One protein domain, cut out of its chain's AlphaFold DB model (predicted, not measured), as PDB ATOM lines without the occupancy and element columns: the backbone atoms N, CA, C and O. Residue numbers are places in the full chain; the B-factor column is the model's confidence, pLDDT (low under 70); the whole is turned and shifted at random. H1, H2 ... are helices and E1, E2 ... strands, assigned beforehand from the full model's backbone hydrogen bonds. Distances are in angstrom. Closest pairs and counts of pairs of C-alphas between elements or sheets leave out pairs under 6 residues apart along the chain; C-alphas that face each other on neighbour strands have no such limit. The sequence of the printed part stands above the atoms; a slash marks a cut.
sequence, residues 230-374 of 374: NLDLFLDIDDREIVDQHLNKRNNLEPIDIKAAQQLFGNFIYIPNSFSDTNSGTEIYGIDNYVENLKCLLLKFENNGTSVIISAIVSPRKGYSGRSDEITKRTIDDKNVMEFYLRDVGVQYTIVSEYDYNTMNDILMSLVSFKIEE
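Overview. This is residues 230 to 374 of the 374 residues of an uncharacterized protein of Clostridiales bacterium (UniProt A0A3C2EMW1). A twisted sheet of six strands makes the middle of this domain; a small sheet, E1 E2 E3, packs over the E4 E5 E6 part of one face, while the helices H1 and H3 cover parts of the other. The printed part has 145 residues with three named helices and ten named strands, in the order E1 E2 E3 H1 H2 E4 E5 E6 E7 E8 E9 H3 E10; the class is mixed, helices and strands. The large sheet runs E4 E5 E6 E9 E8 E7, antiparallel throughout, as is the small one. The whole is compact, with a radius of gyration of the C-alphas of 14.6 A, and spans 40 by 31 by 29 A.

Along the chain. Begin with the large sheet: E4 is residues 283 to 289, E5 294 to 303 with 28.3 A from first to last C-alpha, E6 306 to 314 with 26.4 A, E7 326 to 332, E8 335 to 342 with 22.9 A and E9 347 to 353. Find C-alpha 294, where E5 begins, at (18.071, 30.629, -60.211). The small sheet is E1, residues 233 to 236 from C-alpha 233 at (25.841, 29.666, -54.326), E2, 241 to 244, and E3, 249 to 252. The helices are H1, residues 258 to 265, H2, 273 to 276, and H3, 357 to 365; E10, 370 to 372, ends at C-alpha 372, (12.523, 11.191, -54.498).

Arrangement. E4 E5 E6 and E7 E8 E9 are meanders, each strand the antiparallel neighbour of the one before, as is E1 E2 E3. E6 E7 E8 E9 form a Greek key, four strands in a row of which three, E7 E8 E9, are a meander and the first, E6, is the antiparallel neighbour of the fourth, E9; look between E6 and E9 for N 311 and O 350, within hydrogen-bond range at 2.8 A. In the hairpin E5 and E6, N 299 and O 310 are 2.8 A apart. The two sheets form a sandwich, two sheets face to face, with best planes 17 degrees apart; the closest C-alphas of E3 and E4 are those of Asn 252 and Ile 287, 7.4 A. H1 and H3 lie on the same face of the large sheet, two layers, at heights of 8.8 A and 8.5 A over the sheet. The closest C-alphas of H3 and E9 are those of Ile 351 and Met 360, 6.8 A. H1 and H2 only just touch, with 3 pairs of C-alphas within 8 A, the closest Ile 258 and Ser 276 at 7.0 A; H2 only grazes the large sheet with residues 275 to 276. E10 pairs with no named strand. Every O i to N i+4 pair is within hydrogen-bond range in H1 and H3; H2 is too short for one.

Size, cuts and confidence. The C-alphas farthest apart, Asn 279 and Gly 322, are 43.2 A apart. The printed part has no cut and ends at Glu 374, the chain's last residue. The link E6 to E7, 11 residues, is long. Mean pLDDT of the printed part is 85.5; under 70 are residues 230 to 231, 277 to 280, 290 to 292, 318 to 325 and 374.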
ATOM      1  N   ASN A 230      31.223  25.696 -62.177       62.50
ATOM      2  CA  ASN A 230      30.435  25.350 -60.994       62.50
ATOM      3  C   ASN A 230      29.829  26.623 -60.393       62.50
ATOM      4  O   ASN A 230      30.538  27.613 -60.234       62.50
ATOM      5  N   LEU A 231      28.544  26.593 -60.035       65.44
ATOM      6  CA  LEU A 231      27.979  27.631 -59.179       65.44
ATOM      7  C   LEU A 231      28.251  27.275 -57.722       65.44
ATOM      8  O   LEU A 231      27.784  26.245 -57.228       65.44
ATOM      9  N   ASP A 232      28.930  28.171 -57.016       74.75
ATOM     10  CA  ASP A 232      29.071  28.096 -55.567       74.75
ATOM     11  C   ASP A 232      28.143  29.130 -54.938       74.75
ATOM     12  O   ASP A 232      28.541  30.242 -54.596       74.75
ATOM     13  N   LEU A 233      26.851  28.782 -54.902       80.06
ATOM     14  CA  LEU A 233      25.841  29.666 -54.326       80.06
ATOM     15  C   LEU A 233      25.834  29.545 -52.809       80.06
ATOM     16  O   LEU A 233      25.626  28.452 -52.271       80.06
ATOM     17  N   PHE A 234      25.939  30.689 -52.154       83.06
ATOM     18  CA  PHE A 234      25.766  30.870 -50.725       83.06
ATOM     19  C   PHE A 234      24.641  31.873 -50.474       83.06
ATOM     20  O   PHE A 234      24.572  32.900 -51.146       83.06
ATOM     21  N   LEU A 235      23.758  31.579 -49.520       87.62
ATOM     22  CA  LEU A 235      22.742  32.526 -49.072       87.62
ATOM     23  C   LEU A 235      23.245  33.244 -47.823       87.62
ATOM     24  O   LEU A 235      23.349  32.636 -46.757       87.62
ATOM     25  N   ASP A 236      23.494  34.540 -47.957       89.25
ATOM     26  CA  ASP A 236      23.685  35.432 -46.827       89.25
ATOM     27  C   ASP A 236      22.314  35.781 -46.232       89.25
ATOM     28  O   ASP A 236      21.508  36.506 -46.822       89.25
ATOM     29  N   ILE A 237      22.007  35.192 -45.075       87.44
ATOM     30  CA  ILE A 237      20.701  35.324 -44.412       87.44
ATOM     31  C   ILE A 237      20.501  36.731 -43.832       87.44
ATOM     32  O   ILE A 237      19.349  37.184 -43.715       87.44
ATOM     33  N   ASP A 238      21.588  37.392 -43.438       87.12
ATOM     34  CA  ASP A 238      21.554  38.688 -42.765       87.12
ATOM     35  C   ASP A 238      21.405  39.808 -43.792       87.12
ATOM     36  O   ASP A 238      20.473  40.614 -43.680       87.12
ATOM     37  N   ASP A 239      22.224  39.772 -44.846       90.25
ATOM     38  CA  ASP A 239      22.157  40.734 -45.952       90.25
ATOM     39  C   ASP A 239      21.033  40.412 -46.952       90.25
ATOM     40  O   ASP A 239      20.640  41.270 -47.742       90.25
ATOM     41  N   ARG A 240      20.435  39.214 -46.865       93.00
ATOM     42  CA  ARG A 240      19.356  38.731 -47.750       93.00
ATOM     43  C   ARG A 240      19.829  38.708 -49.199       93.00
ATOM     44  O   ARG A 240      19.137  39.166 -50.105       93.00
ATOM     45  N   GLU A 241      21.011  38.145 -49.411       93.00
ATOM     46  CA  GLU A 241      21.655  38.062 -50.717       93.00
ATOM     47  C   GLU A 241      22.001  36.614 -51.044       93.00
ATOM     48  O   GLU A 241      22.551  35.893 -50.214       93.00
ATOM     49  N   ILE A 242      21.739  36.193 -52.278       90.00
ATOM     50  CA  ILE A 242      22.354  34.986 -52.822       90.00
ATOM     51  C   ILE A 242      23.601  35.376 -53.611       90.00
ATOM     52  O   ILE A 242      23.561  36.211 -54.517       90.00
ATOM     53  N   VAL A 243      24.724  34.779 -53.227       87.06
ATOM     54  CA  VAL A 243      26.054  35.090 -53.740       87.06
ATOM     55  C   VAL A 243      26.577  33.889 -54.504       87.06
ATOM     56  O   VAL A 243      26.734  32.818 -53.924       87.06
ATOM     57  N   ASP A 244      26.889  34.076 -55.781       81.75
ATOM     58  CA  ASP A 244      27.767  33.169 -56.512       81.75
ATOM     59  C   ASP A 244      29.218  33.524 -56.174       81.75
ATOM     60  O   ASP A 244      29.743  34.550 -56.622       81.75
ATOM     61  N   GLN A 245      29.861  32.690 -55.357       76.00
ATOM     62  CA  GLN A 245      31.225  32.924 -54.890       76.00
ATOM     63  C   GLN A 245      32.261  32.822 -56.016       76.00
ATOM     64  O   GLN A 245      33.301  33.478 -55.939       76.00
ATOM     65  N   HIS A 246      31.987  32.054 -57.075       73.50
ATOM     66  CA  HIS A 246      32.909  31.914 -58.200       73.50
ATOM     67  C   HIS A 246      32.912  33.156 -59.089       73.50
ATOM     68  O   HIS A 246      33.980  33.628 -59.482       73.50
ATOM     69  N   LEU A 247      31.731  33.708 -59.375       72.81
ATOM     70  CA  LEU A 247      31.585  34.909 -60.204       72.81
ATOM     71  C   LEU A 247      31.615  36.215 -59.396       72.81
ATOM     72  O   LEU A 247      31.608  37.299 -59.981       72.81
ATOM     73  N   ASN A 248      31.643  36.127 -58.060       77.38
ATOM     74  CA  ASN A 248      31.442  37.249 -57.138       77.38
ATOM     75  C   ASN A 248      30.188  38.071 -57.508       77.38
ATOM     76  O   ASN A 248      30.178  39.304 -57.439       77.38
ATOM     77  N   LYS A 249      29.139  37.369 -57.948       82.19
ATOM     78  CA  LYS A 249      27.860  37.958 -58.342       82.19
ATOM     79  C   LYS A 249      26.904  37.882 -57.164       82.19
ATOM     80  O   LYS A 249      26.752  36.826 -56.556       82.19
ATOM     81  N   ARG A 250      26.275  39.006 -56.838       87.75
ATOM     82  CA  ARG A 250      25.344  39.137 -55.715       87.75
ATOM     83  C   ARG A 250      23.971  39.474 -56.253       87.75
ATOM     84  O   ARG A 250      23.839  40.398 -57.054       87.75
ATOM     85  N   ASN A 251      22.972  38.726 -55.813       88.69
ATOM     86  CA  ASN A 251      21.583  38.980 -56.135       88.69
ATOM     87  C   ASN A 251      20.799  39.181 -54.835       88.69
ATOM     88  O   ASN A 251      20.761  38.291 -53.983       88.69
ATOM     89  N   ASN A 252      20.159  40.339 -54.698       93.06
ATOM     90  CA  ASN A 252      19.348  40.657 -53.525       93.06
ATOM     91  C   ASN A 252      18.025  39.893 -53.574       93.06
ATOM     92  O   ASN A 252      17.408  39.762 -54.634       93.06
ATOM     93  N   LEU A 253      17.574  39.414 -52.419       94.75
ATOM     94  CA  LEU A 253      16.237  38.871 -52.256       94.75
ATOM     95  C   LEU A 253      15.281  40.014 -51.898       94.75
ATOM     96  O   LEU A 253      15.492  40.752 -50.934       94.75
ATOM     97  N   GLU A 254      14.193  40.130 -52.653       94.62
ATOM     98  CA  GLU A 254      13.187  41.169 -52.448       94.62
ATOM     99  C   GLU A 254      12.079  40.667 -51.514       94.62
ATOM    100  O   GLU A 254      11.731  39.483 -51.565       94.62
ATOM    101  N   PRO A 255      11.493  41.525 -50.660       94.31
ATOM    102  CA  PRO A 255      10.340  41.142 -49.858       94.31
ATOM    103  C   PRO A 255       9.152  40.815 -50.768       94.31
ATOM    104  O   PRO A 255       8.789  41.599 -51.648       94.31
ATOM    105  N   ILE A 256       8.517  39.669 -50.535       93.25
ATOM    106  CA  ILE A 256       7.371  39.199 -51.319       93.25
ATOM    107  C   ILE A 256       6.219  38.786 -50.405       93.25
ATOM    108  O   ILE A 256       6.420  38.386 -49.262       93.25
ATOM    109  N   ASP A 257       4.987  38.874 -50.909       89.62
ATOM    110  CA  ASP A 257       3.826  38.350 -50.191       89.62
ATOM    111  C   ASP A 257       3.697  36.823 -50.359       89.62
ATOM    112  O   ASP A 257       4.298  36.207 -51.247       89.62
ATOM    113  N   ILE A 258       2.881  36.191 -49.509       88.88
ATOM    114  CA  ILE A 258       2.644  34.735 -49.555       88.88
ATOM    115  C   ILE A 258       2.102  34.303 -50.915       88.88
ATOM    116  O   ILE A 258       2.448  33.235 -51.412       88.88
ATOM    117  N   LYS A 259       1.272  35.130 -51.556       86.88
ATOM    118  CA  LYS A 259       0.676  34.794 -52.848       86.88
ATOM    119  C   LYS A 259       1.740  34.719 -53.947       86.88
ATOM    120  O   LYS A 259       1.676  33.816 -54.779       86.88
ATOM    121  N   ALA A 260       2.694  35.643 -53.960       89.56
ATOM    122  CA  ALA A 260       3.837  35.649 -54.859       89.56
ATOM    123  C   ALA A 260       4.780  34.484 -54.539       89.56
ATOM    124  O   ALA A 260       5.154  33.740 -55.444       89.56
ATOM    125  N   ALA A 261       5.075  34.244 -53.260       90.62
ATOM    126  CA  ALA A 261       5.911  33.123 -52.848       90.62
ATOM    127  C   ALA A 261       5.315  31.769 -53.281       90.62
ATOM    128  O   ALA A 261       6.002  30.934 -53.862       90.62
ATOM    129  N   GLN A 262       4.004  31.585 -53.120       88.50
ATOM    130  CA  GLN A 262       3.281  30.396 -53.580       88.50
ATOM    131  C   GLN A 262       3.303  30.202 -55.096       88.50
ATOM    132  O   GLN A 262       3.310  29.067 -55.575       88.50
ATOM    133  N   GLN A 263       3.295  31.293 -55.864       85.44
ATOM    134  CA  GLN A 263       3.380  31.232 -57.325       85.44
ATOM    135  C   GLN A 263       4.777  30.837 -57.801       85.44
ATOM    136  O   GLN A 263       4.899  30.094 -58.771       85.44
ATOM    137  N   LEU A 264       5.814  31.341 -57.135       87.12
ATOM    138  CA  LEU A 264       7.199  31.154 -57.553       87.12
ATOM    139  C   LEU A 264       7.796  29.839 -57.039       87.12
ATOM    140  O   LEU A 264       8.522  29.171 -57.780       87.12
ATOM    141  N   PHE A 265       7.461  29.463 -55.802       91.00
ATOM    142  CA  PHE A 265       8.125  28.394 -55.053       91.00
ATOM    143  C   PHE A 265       7.202  27.250 -54.633       91.00
ATOM    144  O   PHE A 265       7.713  26.183 -54.314       91.00
ATOM    145  N   GLY A 266       5.873  27.411 -54.689       90.62
ATOM    146  CA  GLY A 266       4.900  26.468 -54.108       90.62
ATOM    147  C   GLY A 266       4.963  25.020 -54.618       90.62
ATOM    148  O   GLY A 266       4.433  24.117 -53.974       90.62
ATOM    149  N   ASN A 267       5.601  24.785 -55.767       91.31
ATOM    150  CA  ASN A 267       5.816  23.439 -56.308       91.31
ATOM    151  C   ASN A 267       7.044  22.743 -55.691       91.31
ATOM    152  O   ASN A 267       7.130  21.523 -55.720       91.31
ATOM    153  N   PHE A 268       7.972  23.511 -55.121       92.81
ATOM    154  CA  PHE A 268       9.145  23.005 -54.410       92.81
ATOM    155  C   PHE A 268       8.903  23.035 -52.897       92.81
ATOM    156  O   PHE A 268       9.058  22.025 -52.216       92.81
ATOM    157  N   ILE A 269       8.428  24.175 -52.390       94.31
ATOM    158  CA  ILE A 269       8.120  24.397 -50.980       94.31
ATOM    159  C   ILE A 269       6.834  25.213 -50.834       94.31
ATOM    160  O   ILE A 269       6.707  26.335 -51.327       94.31
ATOM    161  N   TYR A 270       5.856  24.628 -50.159       94.69
ATOM    162  CA  TYR A 270       4.572  25.233 -49.857       94.69
ATOM    163  C   TYR A 270       4.649  26.047 -48.554       94.69
ATOM    164  O   TYR A 270       5.178  25.592 -47.549       94.69
ATOM    165  N   ILE A 271       4.100  27.264 -48.573       91.56
ATOM    166  CA  ILE A 271       4.016  28.192 -47.431       91.56
ATOM    167  C   ILE A 271       2.543  28.365 -47.003       91.56
ATOM    168  O   ILE A 271       1.816  29.134 -47.640       91.56
ATOM    169  N   PRO A 272       2.068  27.669 -45.959       88.75
ATOM    170  CA  PRO A 272       0.666  27.702 -45.550       88.75
ATOM    171  C   PRO A 272       0.113  29.111 -45.304       88.75
ATOM    172  O   PRO A 272       0.817  29.996 -44.817       88.75
ATOM    173  N   ASN A 273      -1.182  29.320 -45.547       84.62
ATOM    174  CA  ASN A 273      -1.838  30.605 -45.295       84.62
ATOM    175  C   ASN A 273      -1.833  30.990 -43.809       84.62
ATOM    176  O   ASN A 273      -1.975  32.171 -43.500       84.62
ATOM    177  N   SER A 274      -1.619  30.050 -42.883       82.06
ATOM    178  CA  SER A 274      -1.424  30.358 -41.457       82.06
ATOM    179  C   SER A 274      -0.221  31.275 -41.196       82.06
ATOM    180  O   SER A 274      -0.182  31.962 -40.183       82.06
ATOM    181  N   PHE A 275       0.731  31.358 -42.131       82.50
ATOM    182  CA  PHE A 275       1.859  32.290 -42.070       82.50
ATOM    183  C   PHE A 275       1.452  33.740 -42.401       82.50
ATOM    184  O   PHE A 275       2.241  34.662 -42.205       82.50
ATOM    185  N   SER A 276       0.231  33.969 -42.907       70.06
ATOM    186  CA  SER A 276      -0.285  35.305 -43.252       70.06
ATOM    187  C   SER A 276      -0.804  36.095 -42.051       70.06
ATOM    188  O   SER A 276      -1.040  37.301 -42.166       70.06
ATOM    189  N   ASP A 277      -0.967  35.444 -40.897       60.53
ATOM    190  CA  ASP A 277      -1.457  36.103 -39.698       60.53
ATOM    191  C   ASP A 277      -0.447  37.164 -39.248       60.53
ATOM    192  O   ASP A 277       0.707  36.878 -38.936       60.53
ATOM    193  N   THR A 278      -0.900  38.417 -39.204       46.78
ATOM    194  CA  THR A 278      -0.109  39.629 -38.904       46.78
ATOM    195  C   THR A 278       0.601  39.620 -37.542       46.78
ATOM    196  O   THR A 278       1.457  40.466 -37.298       46.78
ATOM    197  N   ASN A 279       0.301  38.648 -36.677       48.12
ATOM    198  CA  ASN A 279       0.971  38.427 -35.392       48.12
ATOM    199  C   ASN A 279       2.117  37.396 -35.456       48.12
ATOM    200  O   ASN A 279       2.765  37.170 -34.441       48.12
ATOM    201  N   SER A 280       2.357  36.754 -36.605       56.84
ATOM    202  CA  SER A 280       3.297  35.625 -36.737       56.84
ATOM    203  C   SER A 280       4.772  36.022 -36.865       56.84
ATOM    204  O   SER A 280       5.638  35.152 -36.823       56.84
ATOM    205  N   GLY A 281       5.078  37.312 -37.061       75.38
ATOM    206  CA  GLY A 281       6.454  37.761 -37.303       75.38
ATOM    207  C   GLY A 281       7.086  37.151 -38.564       75.38
ATOM    208  O   GLY A 281       8.309  37.123 -38.670       75.38
ATOM    209  N   THR A 282       6.269  36.636 -39.494       89.50
ATOM    210  CA  THR A 282       6.758  35.978 -40.709       89.50
ATOM    211  C   THR A 282       7.335  36.997 -41.689       89.50
ATOM    212  O   THR A 282       6.654  37.940 -42.093       89.50
ATOM    213  N   GLU A 283       8.564  36.765 -42.137       92.56
ATOM    214  CA  GLU A 283       9.203  37.501 -43.222       92.56
ATOM    215  C   GLU A 283       9.487  36.561 -44.395       92.56
ATOM    216  O   GLU A 283      10.012  35.460 -44.213       92.56
ATOM    217  N   ILE A 284       9.161  37.009 -45.608       94.19
ATOM    218  CA  ILE A 284       9.370  36.238 -46.833       94.19
ATOM    219  C   ILE A 284      10.121  37.102 -47.833       94.19
ATOM    220  O   ILE A 284       9.657  38.177 -48.215       94.19
ATOM    221  N   TYR A 285      11.268  36.602 -48.272       95.69
ATOM    222  CA  TYR A 285      12.071  37.213 -49.316       95.69
ATOM    223  C   TYR A 285      12.288  36.210 -50.435       95.69
ATOM    224  O   TYR A 285      12.423  35.010 -50.185       95.69
ATOM    225  N   GLY A 286      12.352  36.684 -51.671       95.06
ATOM    226  CA  GLY A 286      12.685  35.805 -52.773       95.06
ATOM    227  C   GLY A 286      13.163  36.512 -54.024       95.06
ATOM    228  O   GLY A 286      13.039  37.724 -54.183       95.06
ATOM    229  N   ILE A 287      13.715  35.702 -54.917       92.50
ATOM    230  CA  ILE A 287      14.148  36.089 -56.254       92.50
ATOM    231  C   ILE A 287      13.827  34.961 -57.240       92.50
ATOM    232  O   ILE A 287      13.939  33.780 -56.907       92.50
ATOM    233  N   ASP A 288      13.435  35.348 -58.453       88.81
ATOM    234  CA  ASP A 288      13.311  34.479 -59.626       88.81
ATOM    235  C   ASP A 288      14.131  35.098 -60.766       88.81
ATOM    236  O   ASP A 288      13.682  36.015 -61.458       88.81
ATOM    237  N   ASN A 289      15.379  34.652 -60.896       80.94
ATOM    238  CA  ASN A 289      16.300  35.092 -61.931       80.94
ATOM    239  C   ASN A 289      16.307  34.061 -63.062       80.94
ATOM    240  O   ASN A 289      17.012  33.052 -63.022       80.94
ATOM    241  N   TYR A 290      15.508  34.338 -64.090       68.12
ATOM    242  CA  TYR A 290      15.363  33.469 -65.256       68.12
ATOM    243  C   TYR A 290      16.630  33.389 -66.122       68.12
ATOM    244  O   TYR A 290      16.807  32.402 -66.830       68.12
ATOM    245  N   VAL A 291      17.492  34.412 -66.078       65.12
ATOM    246  CA  VAL A 291      18.738  34.471 -66.856       65.12
ATOM    247  C   VAL A 291      19.746  33.472 -66.293       65.12
ATOM    248  O   VAL A 291      20.330  32.684 -67.026       65.12
ATOM    249  N   GLU A 292      19.876  33.434 -64.967       69.31
ATOM    250  CA  GLU A 292      20.749  32.486 -64.258       69.31
ATOM    251  C   GLU A 292      20.087  31.132 -63.978       69.31
ATOM    252  O   GLU A 292      20.718  30.240 -63.408       69.31
ATOM    253  N   ASN A 293      18.808  30.983 -64.342       75.69
ATOM    254  CA  ASN A 293      17.961  29.857 -63.957       75.69
ATOM    255  C   ASN A 293      18.067  29.560 -62.447       75.69
ATOM    256  O   ASN A 293      18.369  28.444 -62.010       75.69
ATOM    257  N   LEU A 294      17.890  30.618 -61.654       85.25
ATOM    258  CA  LEU A 294      18.071  30.629 -60.211       85.25
ATOM    259  C   LEU A 294      16.813  31.149 -59.530       85.25
ATOM    260  O   LEU A 294      16.395  32.286 -59.746       85.25
ATOM    261  N   LYS A 295      16.269  30.346 -58.619       91.06
ATOM    262  CA  LYS A 295      15.253  30.791 -57.669       91.06
ATOM    263  C   LYS A 295      15.786  30.646 -56.259       91.06
ATOM    264  O   LYS A 295      16.374  29.621 -55.923       91.06
ATOM    265  N   CYS A 296      15.554  31.647 -55.425       94.06
ATOM    266  CA  CYS A 296      15.877  31.560 -54.010       94.06
ATOM    267  C   CYS A 296      14.731  32.122 -53.177       94.06
ATOM    268  O   CYS A 296      14.255  33.220 -53.447       94.06
ATOM    269  N   LEU A 297      14.298  31.352 -52.185       96.06
ATOM    270  CA  LEU A 297      13.350  31.746 -51.152       96.06
ATOM    271  C   LEU A 297      14.083  31.797 -49.812       96.06
ATOM    272  O   LEU A 297      14.837  30.879 -49.490       96.06
ATOM    273  N   LEU A 298      13.784  32.816 -49.014       96.69
ATOM    274  CA  LEU A 298      14.137  32.917 -47.605       96.69
ATOM    275  C   LEU A 298      12.864  33.198 -46.799       96.69
ATOM    276  O   LEU A 298      12.229  34.236 -46.963       96.69
ATOM    277  N   LEU A 299      12.514  32.265 -45.922       95.38
ATOM    278  CA  LEU A 299      11.366  32.310 -45.027       95.38
ATOM    279  C   LEU A 299      11.872  32.379 -43.583       95.38
ATOM    280  O   LEU A 299      12.597  31.494 -43.135       95.38
ATOM    281  N   LYS A 300      11.479  33.415 -42.844       94.38
ATOM    282  CA  LYS A 300      11.755  33.560 -41.407       94.38
ATOM    283  C   LYS A 300      10.424  33.598 -40.672       94.38
ATOM    284  O   LYS A 300       9.544  34.339 -41.088       94.38
ATOM    285  N   PHE A 301      10.261  32.814 -39.613       92.50
ATOM    286  CA  PHE A 301       9.026  32.787 -38.825       92.50
ATOM    287  C   PHE A 301       9.283  32.311 -37.396       92.50
ATOM    288  O   PHE A 301      10.354  31.791 -37.075       92.50
ATOM    289  N   GLU A 302       8.289  32.486 -36.531       90.69
ATOM    290  CA  GLU A 302       8.294  31.936 -35.178       90.69
ATOM    291  C   GLU A 302       7.391  30.700 -35.104       90.69
ATOM    292  O   GLU A 302       6.239  30.721 -35.536       90.69
ATOM    293  N   ASN A 303       7.906  29.615 -34.530       88.25
ATOM    294  CA  ASN A 303       7.148  28.411 -34.221       88.25
ATOM    295  C   ASN A 303       7.201  28.184 -32.708       88.25
ATOM    296  O   ASN A 303       8.279  27.984 -32.159       88.25
ATOM    297  N   ASN A 304       6.059  28.249 -32.018       86.06
ATOM    298  CA  ASN A 304       5.961  28.035 -30.567       86.06
ATOM    299  C   ASN A 304       7.020  28.802 -29.734       86.06
ATOM    300  O   ASN A 304       7.636  28.225 -28.836       86.06
ATOM    301  N   GLY A 305       7.269  30.082 -30.036       86.69
ATOM    302  CA  GLY A 305       8.271  30.894 -29.330       86.69
ATOM    303  C   GLY A 305       9.716  30.716 -29.805       86.69
ATOM    304  O   GLY A 305      10.610  31.355 -29.258       86.69
ATOM    305  N   THR A 306       9.970  29.848 -30.790       91.31
ATOM    306  CA  THR A 306      11.312  29.553 -31.319       91.31
ATOM    307  C   THR A 306      11.445  30.066 -32.749       91.31
ATOM    308  O   THR A 306      10.594  29.799 -33.596       91.31
ATOM    309  N   SER A 307      12.529  30.789 -33.041       92.88
ATOM    310  CA  SER A 307      12.797  31.285 -34.393       92.88
ATOM    311  C   SER A 307      13.201  30.143 -35.330       92.88
ATOM    312  O   SER A 307      14.057  29.314 -35.001       92.88
ATOM    313  N   VAL A 308      12.591  30.117 -36.512       94.88
ATOM    314  CA  VAL A 308      12.893  29.180 -37.590       94.88
ATOM    315  C   VAL A 308      13.185  29.967 -38.860       94.88
ATOM    316  O   VAL A 308      12.428  30.857 -39.255       94.88
ATOM    317  N   ILE A 309      14.294  29.630 -39.511       95.81
ATOM    318  CA  ILE A 309      14.668  30.166 -40.818       95.81
ATOM    319  C   ILE A 309      14.746  28.998 -41.788       95.81
ATOM    320  O   ILE A 309      15.456  28.034 -41.522       95.81
ATOM    321  N   ILE A 310      14.035  29.089 -42.906       96.50
ATOM    322  CA  ILE A 310      14.088  28.123 -44.000       96.50
ATOM    323  C   ILE A 310      14.498  28.858 -45.269       96.50
ATOM    324  O   ILE A 310      13.975  29.928 -45.569       96.50
ATOM    325  N   SER A 311      15.402  28.275 -46.042       95.56
ATOM    326  CA  SER A 311      15.658  28.697 -47.410       95.56
ATOM    327  C   SER A 311      15.505  27.548 -48.391       95.56
ATOM    328  O   SER A 311      15.711  26.383 -48.047       95.56
ATOM    329  N   ALA A 312      15.129  27.895 -49.619       94.44
ATOM    330  CA  ALA A 312      15.080  26.983 -50.751       94.44
ATOM    331  C   ALA A 312      15.792  27.641 -51.931       94.44
ATOM    332  O   ALA A 312      15.382  28.708 -52.385       94.44
ATOM    333  N   ILE A 313      16.861  27.018 -52.416       91.75
ATOM    334  CA  ILE A 313      17.572  27.417 -53.630       91.75
ATOM    335  C   ILE A 313      17.244  26.382 -54.698       91.75
ATOM    336  O   ILE A 313      17.483  25.196 -54.493       91.75
ATOM    337  N   VAL A 314      16.715  26.826 -55.833       89.88
ATOM    338  CA  VAL A 314      16.426  25.984 -56.996       89.88
ATOM    339  C   VAL A 314      17.295  26.468 -58.146       89.88
ATOM    340  O   VAL A 314      17.133  27.593 -58.617       89.88
ATOM    341  N   SER A 315      18.235  25.635 -58.576       87.25
ATOM    342  CA  SER A 315      19.068  25.888 -59.748       87.25
ATOM    343  C   SER A 315      19.601  24.567 -60.302       87.25
ATOM    344  O   SER A 315      20.213  23.798 -59.558       87.25
ATOM    345  N   PRO A 316      19.463  24.293 -61.610       80.25
ATOM    346  CA  PRO A 316      19.949  23.036 -62.179       80.25
ATOM    347  C   PRO A 316      21.474  22.898 -62.084       80.25
ATOM    348  O   PRO A 316      21.997  21.796 -61.958       80.25
ATOM    349  N   ARG A 317      22.196  24.023 -62.025       76.31
ATOM    350  CA  ARG A 317      23.649  24.068 -61.827       76.31
ATOM    351  C   ARG A 317      24.090  23.612 -60.426       76.31
ATOM    352  O   ARG A 317      25.255  23.274 -60.245       76.31
ATOM    353  N   LYS A 318      23.183  23.546 -59.436       66.94
ATOM    354  CA  LYS A 318      23.440  22.929 -58.114       66.94
ATOM    355  C   LYS A 318      23.338  21.399 -58.129       66.94
ATOM    356  O   LYS A 318      23.937  20.755 -57.269       66.94
ATOM    357  N   GLY A 319      22.634  20.813 -59.103       57.06
ATOM    358  CA  GLY A 319      22.530  19.355 -59.279       57.06
ATOM    359  C   GLY A 319      23.820  18.688 -59.775       57.06
ATOM    360  O   GLY A 319      23.938  17.471 -59.771       57.06
ATOM    361  N   TYR A 320      24.814  19.494 -60.153       55.59
ATOM    362  CA  TYR A 320      25.988  19.105 -60.932       55.59
ATOM    363  C   TYR A 320      27.055  18.278 -60.190       55.59
ATOM    364  O   TYR A 320      27.843  17.588 -60.828       55.59
ATOM    365  N   SER A 321      27.137  18.314 -58.855       51.84
ATOM    366  CA  SER A 321      28.200  17.575 -58.156       51.84
ATOM    367  C   SER A 321      27.729  16.166 -57.794       51.84
ATOM    368  O   SER A 321      26.964  16.037 -56.839       51.84
ATOM    369  N   GLY A 322      28.210  15.148 -58.520       45.25
ATOM    370  CA  GLY A 322      27.901  13.708 -58.407       45.25
ATOM    371  C   GLY A 322      28.183  13.027 -57.057       45.25
ATOM    372  O   GLY A 322      28.832  11.986 -56.988       45.25
ATOM    373  N   ARG A 323      27.702  13.613 -55.963       52.09
ATOM    374  CA  ARG A 323      27.471  12.954 -54.676       52.09
ATOM    375  C   ARG A 323      25.985  12.625 -54.588       52.09
ATOM    376  O   ARG A 323      25.194  13.295 -55.236       52.09
ATOM    377  N   SER A 324      25.618  11.616 -53.806       57.06
ATOM    378  CA  SER A 324      24.214  11.342 -53.485       57.06
ATOM    379  C   SER A 324      23.556  12.560 -52.826       57.06
ATOM    380  O   SER A 324      24.247  13.497 -52.395       57.06
ATOM    381  N   ASP A 325      22.229  12.530 -52.724       66.00
ATOM    382  CA  ASP A 325      21.503  13.429 -51.835       66.00
ATOM    383  C   ASP A 325      22.168  13.399 -50.451       66.00
ATOM    384  O   ASP A 325      22.523  12.346 -49.909       66.00
ATOM    385  N   GLU A 326      22.466  14.586 -49.929       74.81
ATOM    386  CA  GLU A 326      23.286  14.745 -48.733       74.81
ATOM    387  C   GLU A 326      22.502  15.560 -47.716       74.81
ATOM    388  O   GLU A 326      22.059  16.677 -47.998       74.81
ATOM    389  N   ILE A 327      22.337  14.989 -46.523       84.62
ATOM    390  CA  ILE A 327      21.870  15.730 -45.356       84.62
ATOM    391  C   ILE A 327      23.099  16.133 -44.558       84.62
ATOM    392  O   ILE A 327      23.731  15.286 -43.919       84.62
ATOM    393  N   THR A 328      23.430  17.419 -44.559       88.12
ATOM    394  CA  THR A 328      24.488  17.940 -43.689       88.12
ATOM    395  C   THR A 328      23.858  18.495 -42.415       88.12
ATOM    396  O   THR A 328      22.782  19.093 -42.426       88.12
ATOM    397  N   LYS A 329      24.513  18.252 -41.279       93.38
ATOM    398  CA  LYS A 329      24.075  18.710 -39.957       93.38
ATOM    399  C   LYS A 329      25.252  19.363 -39.261       93.38
ATOM    400  O   LYS A 329      26.314  18.750 -39.142       93.38
ATOM    401  N   ARG A 330      25.077  20.601 -38.816       93.25
ATOM    402  CA  ARG A 330      26.093  21.344 -38.069       93.25
ATOM    403  C   ARG A 330      25.438  22.275 -37.063       93.25
ATOM    404  O   ARG A 330      24.310  22.712 -37.259       93.25
ATOM    405  N   THR A 331      26.182  22.629 -36.028       92.94
ATOM    406  CA  THR A 331      25.776  23.645 -35.057       92.94
ATOM    407  C   THR A 331      26.701  24.844 -35.229       92.94
ATOM    408  O   THR A 331      27.922  24.678 -35.252       92.94
ATOM    409  N   ILE A 332      26.121  26.028 -35.417       88.12
ATOM    410  CA  ILE A 332      26.839  27.301 -35.506       88.12
ATOM    411  C   ILE A 332      26.328  28.165 -34.359       88.12
ATOM    412  O   ILE A 332      25.129  28.431 -34.271       88.12
ATOM    413  N   ASP A 333      27.244  28.558 -33.477       87.94
ATOM    414  CA  ASP A 333      26.929  29.171 -32.188       87.94
ATOM    415  C   ASP A 333      25.928  28.301 -31.402       87.94
ATOM    416  O   ASP A 333      26.229  27.141 -31.115       87.94
ATOM    417  N   ASP A 334      24.735  28.826 -31.118       88.50
ATOM    418  CA  ASP A 334      23.658  28.135 -30.399       88.50
ATOM    419  C   ASP A 334      22.525  27.646 -31.325       88.50
ATOM    420  O   ASP A 334      21.475  27.205 -30.858       88.50
ATOM    421  N   LYS A 335      22.711  27.712 -32.653       93.38
ATOM    422  CA  LYS A 335      21.706  27.294 -33.640       93.38
ATOM    423  C   LYS A 335      22.150  26.051 -34.396       93.38
ATOM    424  O   LYS A 335      23.268  25.960 -34.906       93.38
ATOM    425  N   ASN A 336      21.237  25.101 -34.532       96.31
ATOM    426  CA  ASN A 336      21.399  23.979 -35.436       96.31
ATOM    427  C   ASN A 336      21.088  24.423 -36.865       96.31
ATOM    428  O   ASN A 336      20.165  25.199 -37.115       96.31
ATOM    429  N   VAL A 337      21.872  23.909 -37.805       95.19
ATOM    430  CA  VAL A 337      21.731  24.110 -39.243       95.19
ATOM    431  C   VAL A 337      21.672  22.740 -39.895       95.19
ATOM    432  O   VAL A 337      22.567  21.908 -39.706       95.19
ATOM    433  N   MET A 338      20.619  22.511 -40.668       94.94
ATOM    434  CA  MET A 338      20.463  21.317 -41.480       94.94
ATOM    435  C   MET A 338      20.293  21.725 -42.937       94.94
ATOM    436  O   MET A 338      19.431  22.546 -43.248       94.94
ATOM    437  N   GLU A 339      21.098  21.146 -43.821       91.38
ATOM    438  CA  GLU A 339      20.947  21.317 -45.265       91.38
ATOM    439  C   GLU A 339      20.534  19.994 -45.887       91.38
ATOM    440  O   GLU A 339      21.051  18.937 -45.524       91.38
ATOM    441  N   PHE A 340      19.597  20.073 -46.820       88.88
ATOM    442  CA  PHE A 340      19.069  18.941 -47.558       88.88
ATOM    443  C   PHE A 340      19.212  19.233 -49.046       88.88
ATOM    444  O   PHE A 340      18.610  20.179 -49.561       88.88
ATOM    445  N   TYR A 341      20.035  18.443 -49.725       86.88
ATOM    446  CA  TYR A 341      20.284  18.588 -51.155       86.88
ATOM    447  C   TYR A 341      19.549  17.494 -51.915       86.88
ATOM    448  O   TYR A 341      19.871  16.327 -51.733       86.88
ATOM    449  N   LEU A 342      18.613  17.901 -52.771       86.56
ATOM    450  CA  LEU A 342      17.955  17.067 -53.775       86.56
ATOM    451  C   LEU A 342      18.594  17.371 -55.125       86.56
ATOM    452  O   LEU A 342      18.179  18.292 -55.842       86.56
ATOM    453  N   ARG A 343      19.671  16.656 -55.437       80.94
ATOM    454  CA  ARG A 343      20.546  17.006 -56.567       80.94
ATOM    455  C   ARG A 343      19.892  16.726 -57.903       80.94
ATOM    456  O   ARG A 343      20.024  17.545 -58.810       80.94
ATOM    457  N   ASP A 344      19.114  15.655 -57.965       82.50
ATOM    458  CA  ASP A 344      18.360  15.241 -59.144       82.50
ATOM    459  C   ASP A 344      17.485  16.363 -59.702       82.50
ATOM    460  O   ASP A 344      17.372  16.502 -60.910       82.50
ATOM    461  N   VAL A 345      16.912  17.211 -58.843       87.62
ATOM    462  CA  VAL A 345      16.069  18.357 -59.238       87.62
ATOM    463  C   VAL A 345      16.747  19.715 -59.026       87.62
ATOM    464  O   VAL A 345      16.116  20.755 -59.208       87.62
ATOM    465  N   GLY A 346      18.025  19.737 -58.633       87.25
ATOM    466  CA  GLY A 346      18.780  20.967 -58.390       87.25
ATOM    467  C   GLY A 346      18.227  21.823 -57.246       87.25
ATOM    468  O   GLY A 346      18.256  23.053 -57.336       87.25
ATOM    469  N   VAL A 347      17.701  21.203 -56.183       89.81
ATOM    470  CA  VAL A 347      17.120  21.916 -55.036       89.81
ATOM    471  C   VAL A 347      17.988  21.746 -53.791       89.81
ATOM    472  O   VAL A 347      18.355  20.638 -53.416       89.81
ATOM    473  N   GLN A 348      18.284  22.853 -53.116       90.88
ATOM    474  CA  GLN A 348      18.923  22.882 -51.803       90.88
ATOM    475  C   GLN A 348      17.972  23.546 -50.809       90.88
ATOM    476  O   GLN A 348      17.664  24.732 -50.944       90.88
ATOM    477  N   TYR A 349      17.569  22.810 -49.780       93.69
ATOM    478  CA  TYR A 349      16.908  23.380 -48.613       93.69
ATOM    479  C   TYR A 349      17.913  23.602 -47.493       93.69
ATOM    480  O   TYR A 349      18.797  22.780 -47.268       93.69
ATOM    481  N   THR A 350      17.753  24.698 -46.761       94.31
ATOM    482  CA  THR A 350      18.458  24.928 -45.496       94.31
ATOM    483  C   THR A 350      17.430  25.273 -44.439       94.31
ATOM    484  O   THR A 350      16.567  26.108 -44.686       94.31
ATOM    485  N   ILE A 351      17.517  24.663 -43.261       96.69
ATOM    486  CA  ILE A 351      16.740  25.064 -42.088       96.69
ATOM    487  C   ILE A 351      17.682  25.370 -40.924       96.69
ATOM    488  O   ILE A 351      18.623  24.620 -40.657       96.69
ATOM    489  N   VAL A 352      17.435  26.490 -40.245       96.31
ATOM    490  CA  VAL A 352      18.208  26.985 -39.102       96.31
ATOM    491  C   VAL A 352      17.266  27.259 -37.937       96.31
ATOM    492  O   VAL A 352      16.296  28.006 -38.088       96.31
ATOM    493  N   SER A 353      17.539  26.666 -36.776       96.50
ATOM    494  CA  SER A 353      16.757  26.879 -35.552       96.50
ATOM    495  C   SER A 353      17.498  26.370 -34.309       96.50
ATOM    496  O   SER A 353      18.495  25.664 -34.415       96.50
ATOM    497  N   GLU A 354      17.000  26.705 -33.120       96.44
ATOM    498  CA  GLU A 354      17.453  26.137 -31.837       96.44
ATOM    499  C   GLU A 354      16.873  24.733 -31.577       96.44
ATOM    500  O   GLU A 354      17.305  24.031 -30.662       96.44
ATOM    501  N   TYR A 355      15.903  24.299 -32.389       96.81
ATOM    502  CA  TYR A 355      15.348  22.950 -32.329       96.81
ATOM    503  C   TYR A 355      16.389  21.857 -32.594       96.81
ATOM    504  O   TYR A 355      17.402  22.071 -33.260       96.81
ATOM    505  N   ASP A 356      16.120  20.647 -32.104       95.62
ATOM    506  CA  ASP A 356      16.880  19.464 -32.497       95.62
ATOM    507  C   ASP A 356      16.636  19.105 -33.977       95.62
ATOM    508  O   ASP A 356      15.624  19.472 -34.579       95.62
ATOM    509  N   TYR A 357      17.558  18.337 -34.565       95.81
ATOM    510  CA  TYR A 357      17.518  18.001 -35.990       95.81
ATOM    511  C   TYR A 357      16.269  17.228 -36.438       95.81
ATOM    512  O   TYR A 357      15.905  17.339 -37.605       95.81
ATOM    513  N   ASN A 358      15.628  16.439 -35.567       95.62
ATOM    514  CA  ASN A 358      14.421  15.702 -35.953       95.62
ATOM    515  C   ASN A 358      13.238  16.661 -36.040       95.62
ATOM    516  O   ASN A 358      12.563  16.696 -37.063       95.62
ATOM    517  N   THR A 359      13.066  17.516 -35.029       96.50
ATOM    518  CA  THR A 359      12.044  18.570 -35.048       96.50
ATOM    519  C   THR A 359      12.224  19.501 -36.251       96.50
ATOM    520  O   THR A 359      11.258  19.828 -36.935       96.50
ATOM    521  N   MET A 360      13.464  19.893 -36.570       96.69
ATOM    522  CA  MET A 360      13.756  20.692 -37.767       96.69
ATOM    523  C   MET A 360      13.384  19.961 -39.063       96.69
ATOM    524  O   MET A 360      12.810  20.566 -39.969       96.69
ATOM    525  N   ASN A 361      13.691  18.668 -39.164       95.12
ATOM    526  CA  ASN A 361      13.315  17.865 -40.321       95.12
ATOM    527  C   ASN A 361      11.797  17.776 -40.486       95.12
ATOM    528  O   ASN A 361      11.306  17.987 -41.588       95.12
ATOM    529  N   ASP A 362      11.062  17.531 -39.405       94.88
ATOM    530  CA  ASP A 362       9.601  17.445 -39.444       94.88
ATOM    531  C   ASP A 362       8.979  18.784 -39.871       94.88
ATOM    532  O   ASP A 362       8.096  18.810 -40.727       94.88
ATOM    533  N   ILE A 363       9.500  19.910 -39.362       95.25
ATOM    534  CA  ILE A 363       9.082  21.250 -39.799       95.25
ATOM    535  C   ILE A 363       9.344  21.435 -41.299       95.25
ATOM    536  O   ILE A 363       8.430  21.817 -42.023       95.25
ATOM    537  N   LEU A 364      10.558  21.157 -41.786       95.19
ATOM    538  CA  LEU A 364      10.892  21.327 -43.204       95.19
ATOM    539  C   LEU A 364      10.023  20.433 -44.102       95.19
ATOM    540  O   LEU A 364       9.433  20.910 -45.069       95.19
ATOM    541  N   MET A 365       9.911  19.147 -43.771       93.25
ATOM    542  CA  MET A 365       9.175  18.168 -44.576       93.25
ATOM    543  C   MET A 365       7.658  18.383 -44.544       93.25
ATOM    544  O   MET A 365       6.978  17.953 -45.471       93.25
ATOM    545  N   SER A 366       7.130  19.112 -43.554       93.94
ATOM    546  CA  SER A 366       5.736  19.585 -43.560       93.94
ATOM    547  C   SER A 366       5.451  20.666 -44.613       93.94
ATOM    548  O   SER A 366       4.294  20.996 -44.861       93.94
ATOM    549  N   LEU A 367       6.493  21.220 -45.242       95.12
ATOM    550  CA  LEU A 367       6.385  22.261 -46.268       95.12
ATOM    551  C   LEU A 367       6.809  21.767 -47.658       95.12
ATOM    552  O   LEU A 367       6.419  22.358 -48.662       95.12
ATOM    553  N   VAL A 368       7.613  20.706 -47.754       94.44
ATOM    554  CA  VAL A 368       8.112  20.190 -49.039       94.44
ATOM    555  C   VAL A 368       7.056  19.306 -49.712       94.44
ATOM    556  O   VAL A 368       6.554  18.342 -49.139       94.44
ATOM    557  N   SER A 369       6.730  19.620 -50.967       89.50
ATOM    558  CA  SER A 369       5.609  19.003 -51.698       89.50
ATOM    559  C   SER A 369       5.916  17.627 -52.305       89.50
ATOM    560  O   SER A 369       5.049  17.051 -52.963       89.50
ATOM    561  N   PHE A 370       7.128  17.095 -52.139       91.75
ATOM    562  CA  PHE A 370       7.577  15.876 -52.816       91.75
ATOM    563  C   PHE A 370       8.748  15.185 -52.105       91.75
ATOM    564  O   PHE A 370       9.405  15.765 -51.241       91.75
ATOM    565  N   LYS A 371       9.016  13.946 -52.513       86.38
ATOM    566  CA  LYS A 371      10.185  13.134 -52.170       86.38
ATOM    567  C   LYS A 371      10.653  12.380 -53.416       86.38
ATOM    568  O   LYS A 371       9.870  12.154 -54.338       86.38
ATOM    569  N   ILE A 372      11.929  12.016 -53.444       75.69
ATOM    570  CA  ILE A 372      12.523  11.191 -54.498       75.69
ATOM    571  C   ILE A 372      12.954   9.886 -53.824       75.69
ATOM    572  O   ILE A 372      13.689   9.932 -52.839       75.69
ATOM    573  N   GLU A 373      12.430   8.749 -54.284       70.62
ATOM    574  CA  GLU A 373      12.867   7.432 -53.804       70.62
ATOM    575  C   GLU A 373      14.178   7.019 -54.498       70.62
ATOM    576  O   GLU A 373      14.319   7.213 -55.710       70.62
ATOM    577  N   GLU A 374      15.121   6.454 -53.729       54.31
ATOM    578  CA  GLU A 374      16.401   5.902 -54.225       54.31
ATOM    579  C   GLU A 374      16.251   4.556 -54.955       54.31
ATOM    580  O   GLU A 374      15.535   3.659 -54.442       54.31
TER     581      GLU A 374